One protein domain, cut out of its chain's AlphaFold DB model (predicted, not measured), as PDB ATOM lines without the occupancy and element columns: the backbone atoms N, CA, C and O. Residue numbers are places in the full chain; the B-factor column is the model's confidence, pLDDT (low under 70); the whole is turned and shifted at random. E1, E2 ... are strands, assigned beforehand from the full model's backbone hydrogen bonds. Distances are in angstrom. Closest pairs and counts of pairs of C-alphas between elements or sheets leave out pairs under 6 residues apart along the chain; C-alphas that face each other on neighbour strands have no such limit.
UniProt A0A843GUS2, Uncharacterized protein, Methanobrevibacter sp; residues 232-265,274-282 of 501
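AT A GLANCE: This is residues 232 to 265 and 274 to 282 of the 501 residues of an uncharacterized protein of Methanobrevibacter sp (UniProt A0A843GUS2). This is a long, thin piece with little regular structure: a two-strand parallel ribbon, E1 beside E2, joined by an extended stretch, residues 251 to 255, to a looped head of residues 232 to 250 at one end. Residues 262 to 265 run on past E1 to the other end. The printed part has 43 residues with no named helix and two named strands, E1 then E2, class all strand, with 11 residues in them. It is extended, with a radius of gyration of the C-alphas of 17.6 A, and spans 58 by 17 by 12 A.

IN THESE COORDINATES: E1, residues 256 to 261, is 16.7 A long and begins at C-alpha 256 (14.244, 0.438, 49.524). E2, residues 278 to 282, ends at C-alpha 282 (24.425, 3.853, 52.534).

HOW THE PARTS SIT: E1 and E2 are parallel neighbours, at 37 degrees between directions. N 280 and O 257 are within hydrogen-bond range at 2.8 A. Residues 242 to 243 pair antiparallel with 246 to 247.

THE WHOLE: Residues 266 to 273 are not printed; C-alphas 265 and 274 are 26.6 A apart across this cut. No printed residue is under pLDDT 70.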
ATOM      1  N   ILE A 232      -5.202 -14.221  34.646       94.94
ATOM      2  CA  ILE A 232      -4.721 -13.523  33.442       94.94
ATOM      3  C   ILE A 232      -5.340 -12.118  33.394       94.94
ATOM      4  O   ILE A 232      -6.184 -11.776  32.566       94.94
ATOM      5  N   GLN A 233      -4.906 -11.294  34.342       94.75
ATOM      6  CA  GLN A 233      -5.257  -9.887  34.477       94.75
ATOM      7  C   GLN A 233      -3.989  -9.048  34.367       94.75
ATOM      8  O   GLN A 233      -2.915  -9.487  34.778       94.75
ATOM      9  N   ALA A 234      -4.115  -7.818  33.864       94.62
ATOM     10  CA  ALA A 234      -2.970  -6.928  33.678       94.62
ATOM     11  C   ALA A 234      -2.133  -6.783  34.965       94.62
ATOM     12  O   ALA A 234      -0.908  -6.858  34.905       94.62
ATOM     13  N   GLY A 235      -2.801  -6.684  36.124       94.00
ATOM     14  CA  GLY A 235      -2.170  -6.518  37.437       94.00
ATOM     15  C   GLY A 235      -1.317  -7.694  37.913       94.00
ATOM     16  O   GLY A 235      -0.471  -7.497  38.774       94.00
ATOM     17  N   ASN A 236      -1.492  -8.888  37.345       95.31
ATOM     18  CA  ASN A 236      -0.709 -10.079  37.698       95.31
ATOM     19  C   ASN A 236       0.422 -10.360  36.698       95.31
ATOM     20  O   ASN A 236       1.292 -11.192  36.949       95.31
ATOM     21  N   ILE A 237       0.404  -9.698  35.539       96.25
ATOM     22  CA  ILE A 237       1.343  -9.933  34.444       96.25
ATOM     23  C   ILE A 237       2.388  -8.821  34.462       96.25
ATOM     24  O   ILE A 237       2.049  -7.639  34.515       96.25
ATOM     25  N   LYS A 238       3.670  -9.197  34.388       94.88
ATOM     26  CA  LYS A 238       4.797  -8.252  34.351       94.88
ATOM     27  C   LYS A 238       4.578  -7.169  33.290       94.88
ATOM     28  O   LYS A 238       4.184  -7.473  32.165       94.88
ATOM     29  N   ASN A 239       4.882  -5.922  33.645       95.06
ATOM     30  CA  ASN A 239       4.723  -4.780  32.753       95.06
ATOM     31  C   ASN A 239       5.363  -5.021  31.370       95.06
ATOM     32  O   ASN A 239       6.530  -5.411  31.281       95.06
ATOM     33  N   GLY A 240       4.583  -4.806  30.306       93.56
ATOM     34  CA  GLY A 240       5.003  -4.984  28.908       93.56
ATOM     35  C   GLY A 240       4.947  -6.420  28.367       93.56
ATOM     36  O   GLY A 240       5.157  -6.618  27.172       93.56
ATOM     37  N   VAL A 241       4.638  -7.424  29.192       95.81
ATOM     38  CA  VAL A 241       4.409  -8.808  28.739       95.81
ATOM     39  C   VAL A 241       2.938  -8.983  28.356       95.81
ATOM     40  O   VAL A 241       2.068  -8.518  29.082       95.81
ATOM     41  N   SER A 242       2.641  -9.665  27.245       95.56
ATOM     42  CA  SER A 242       1.263  -9.972  26.830       95.56
ATOM     43  C   SER A 242       0.977 -11.470  26.908       95.56
ATOM     44  O   SER A 242       1.722 -12.275  26.350       95.56
ATOM     45  N   ILE A 243      -0.106 -11.843  27.594       94.56
ATOM     46  CA  ILE A 243      -0.588 -13.224  27.710       94.56
ATOM     47  C   ILE A 243      -2.058 -13.245  27.289       94.56
ATOM     48  O   ILE A 243      -2.884 -12.549  27.876       94.56
ATOM     49  N   LEU A 244      -2.381 -14.025  26.249       93.19
ATOM     50  CA  LEU A 244      -3.738 -14.153  25.688       93.19
ATOM     51  C   LEU A 244      -4.417 -12.800  25.387       93.19
ATOM     52  O   LEU A 244      -5.605 -12.614  25.639       93.19
ATOM     53  N   GLY A 245      -3.643 -11.841  24.871       91.44
ATOM     54  CA  GLY A 245      -4.118 -10.496  24.529       91.44
ATOM     55  C   GLY A 245      -4.175  -9.508  25.700       91.44
ATOM     56  O   GLY A 245      -4.406  -8.323  25.470       91.44
ATOM     57  N   VAL A 246      -3.915  -9.945  26.938       94.94
ATOM     58  CA  VAL A 246      -3.824  -9.057  28.106       94.94
ATOM     59  C   VAL A 246      -2.384  -8.604  28.280       94.94
ATOM     60  O   VAL A 246      -1.505  -9.413  28.567       94.94
ATOM     61  N   THR A 247      -2.151  -7.301  28.131       96.06
ATOM     62  CA  THR A 247      -0.844  -6.692  28.408       96.06
ATOM     63  C   THR A 247      -0.719  -6.391  29.896       96.06
ATOM     64  O   THR A 247      -1.595  -5.758  30.486       96.06
ATOM     65  N   GLY A 248       0.366  -6.859  30.497       96.62
ATOM     66  CA  GLY A 248       0.669  -6.686  31.902       96.62
ATOM     67  C   GLY A 248       1.028  -5.260  32.277       96.62
ATOM     68  O   GLY A 248       1.639  -4.535  31.490       96.62
ATOM     69  N   ASN A 249       0.681  -4.890  33.507       95.38
ATOM     70  CA  ASN A 249       1.070  -3.646  34.165       95.38
ATOM     71  C   ASN A 249       1.622  -3.879  35.585       95.38
ATOM     72  O   ASN A 249       1.835  -2.914  36.320       95.38
ATOM     73  N   TYR A 250       1.901  -5.133  35.965       94.19
ATOM     74  CA  TYR A 250       2.558  -5.451  37.229       94.19
ATOM     75  C   TYR A 250       3.976  -4.874  37.239       94.19
ATOM     76  O   TYR A 250       4.863  -5.322  36.502       94.19
ATOM     77  N   ASN A 251       4.173  -3.852  38.067       90.31
ATOM     78  CA  ASN A 251       5.440  -3.156  38.248       90.31
ATOM     79  C   ASN A 251       5.639  -2.840  39.739       90.31
ATOM     80  O   ASN A 251       5.445  -1.688  40.145       90.31
ATOM     81  N   PRO A 252       5.954  -3.846  40.576       84.56
ATOM     82  CA  PRO A 252       6.193  -3.607  41.991       84.56
ATOM     83  C   PRO A 252       7.379  -2.654  42.135       84.56
ATOM     84  O   PRO A 252       8.446  -2.882  41.562       84.56
ATOM     85  N   GLN A 253       7.178  -1.559  42.863       85.44
ATOM     86  CA  GLN A 253       8.275  -0.682  43.252       85.44
ATOM     87  C   GLN A 253       8.919  -1.279  44.504       85.44
ATOM     88  O   GLN A 253       8.200  -1.466  45.487       85.44
ATOM     89  N   PRO A 254      10.223  -1.609  44.482       89.44
ATOM     90  CA  PRO A 254      10.881  -2.153  45.658       89.44
ATOM     91  C   PRO A 254      10.874  -1.112  46.782       89.44
ATOM     92  O   PRO A 254      11.197   0.060  46.559       89.44
ATOM     93  N   ASN A 255      10.518  -1.533  47.990       92.56
ATOM     94  CA  ASN A 255      10.595  -0.701  49.181       92.56
ATOM     95  C   ASN A 255      12.048  -0.664  49.671       92.56
ATOM     96  O   ASN A 255      12.492  -1.547  50.402       92.56
ATOM     97  N   LEU A 256      12.814   0.331  49.227       94.88
ATOM     98  CA  LEU A 256      14.244   0.438  49.524       94.88
ATOM     99  C   LEU A 256      14.526   1.388  50.695       94.88
ATOM    100  O   LEU A 256      13.887   2.429  50.834       94.88
ATOM    101  N   GLN A 257      15.539   1.065  51.499       96.56
ATOM    102  CA  GLN A 257      15.936   1.839  52.678       96.56
ATOM    103  C   GLN A 257      17.231   2.629  52.462       96.56
ATOM    104  O   GLN A 257      18.196   2.095  51.918       96.56
ATOM    105  N   SER A 258      17.315   3.855  52.990       96.31
ATOM    106  CA  SER A 258      18.604   4.542  53.174       96.31
ATOM    107  C   SER A 258      19.114   4.380  54.608       96.31
ATOM    108  O   SER A 258      18.334   4.563  55.546       96.31
ATOM    109  N   LYS A 259      20.410   4.115  54.800       95.94
ATOM    110  CA  LYS A 259      21.046   4.037  56.129       95.94
ATOM    111  C   LYS A 259      22.267   4.942  56.240       95.94
ATOM    112  O   LYS A 259      22.933   5.213  55.245       95.94
ATOM    113  N   SER A 260      22.577   5.363  57.466       94.69
ATOM    114  CA  SER A 260      23.823   6.055  57.798       94.69
ATOM    115  C   SER A 260      24.612   5.257  58.826       94.69
ATOM    116  O   SER A 260      24.027   4.727  59.770       94.69
ATOM    117  N   VAL A 261      25.929   5.195  58.656       94.12
ATOM    118  CA  VAL A 261      26.855   4.544  59.591       94.12
ATOM    119  C   VAL A 261      28.042   5.451  59.899       94.12
ATOM    120  O   VAL A 261      28.449   6.264  59.066       94.12
ATOM    121  N   ASN A 262      28.602   5.310  61.099       89.19
ATOM    122  CA  ASN A 262      29.837   5.986  61.487       89.19
ATOM    123  C   ASN A 262      31.024   5.041  61.272       89.19
ATOM    124  O   ASN A 262      30.883   3.845  61.533       89.19
ATOM    125  N   PRO A 263      32.191   5.534  60.831       87.81
ATOM    126  CA  PRO A 263      33.396   4.720  60.733       87.81
ATOM    127  C   PRO A 263      33.764   4.070  62.072       87.81
ATOM    128  O   PRO A 263      33.627   4.681  63.131       87.81
ATOM    129  N   THR A 264      34.262   2.838  62.017       83.62
ATOM    130  CA  THR A 264      34.820   2.111  63.167       83.62
ATOM    131  C   THR A 264      36.086   1.375  62.731       83.62
ATOM    132  O   THR A 264      36.344   1.217  61.538       83.62
ATOM    133  N   THR A 265      36.889   0.914  63.691       79.25
ATOM    134  CA  THR A 265      38.109   0.126  63.432       79.25
ATOM    135  C   THR A 265      37.829  -1.342  63.082       79.25
ATOM    136  O   THR A 265      38.741  -2.061  62.684       79.25
ATOM    137  N   SER A 274      13.899  -5.104  58.644       95.12
ATOM    138  CA  SER A 274      12.705  -5.896  58.335       95.12
ATOM    139  C   SER A 274      11.626  -5.024  57.681       95.12
ATOM    140  O   SER A 274      11.292  -3.956  58.194       95.12
ATOM    141  N   GLY A 275      11.077  -5.490  56.557       91.56
ATOM    142  CA  GLY A 275      10.067  -4.770  55.773       91.56
ATOM    143  C   GLY A 275      10.613  -3.961  54.591       91.56
ATOM    144  O   GLY A 275       9.814  -3.396  53.843       91.56
ATOM    145  N   TYR A 276      11.933  -3.926  54.390       94.06
ATOM    146  CA  TYR A 276      12.559  -3.365  53.193       94.06
ATOM    147  C   TYR A 276      13.091  -4.466  52.267       94.06
ATOM    148  O   TYR A 276      13.644  -5.465  52.722       94.06
ATOM    149  N   ASP A 277      12.968  -4.245  50.959       92.12
ATOM    150  CA  ASP A 277      13.424  -5.156  49.902       92.12
ATOM    151  C   ASP A 277      14.931  -5.018  49.616       92.12
ATOM    152  O   ASP A 277      15.531  -5.860  48.946       92.12
ATOM    153  N   GLY A 278      15.561  -3.943  50.102       93.25
ATOM    154  CA  GLY A 278      16.975  -3.652  49.878       93.25
ATOM    155  C   GLY A 278      17.407  -2.282  50.401       93.25
ATOM    156  O   GLY A 278      16.616  -1.543  50.986       93.25
ATOM    157  N   LEU A 279      18.677  -1.934  50.173       94.44
ATOM    158  CA  LEU A 279      19.231  -0.613  50.479       94.44
ATOM    159  C   LEU A 279      19.271   0.237  49.202       94.44
ATOM    160  O   LEU A 279      19.848  -0.183  48.203       94.44
ATOM    161  N   SER A 280      18.688   1.434  49.233       95.00
ATOM    162  CA  SER A 280      18.830   2.425  48.157       95.00
ATOM    163  C   SER A 280      20.133   3.210  48.274       95.00
ATOM    164  O   SER A 280      20.712   3.598  47.263       95.00
ATOM    165  N   GLN A 281      20.595   3.454  49.504       95.06
ATOM    166  CA  GLN A 281      21.800   4.229  49.780       95.06
ATOM    167  C   GLN A 281      22.374   3.887  51.160       95.06
ATOM    168  O   GLN A 281      21.636   3.721  52.132       95.06
ATOM    169  N   VAL A 282      23.704   3.857  51.258       96.19
ATOM    170  CA  VAL A 282      24.425   3.853  52.534       96.19
ATOM    171  C   VAL A 282      25.318   5.087  52.581       96.19
ATOM    172  O   VAL A 282      26.189   5.255  51.732       96.19
TER     173      VAL A 282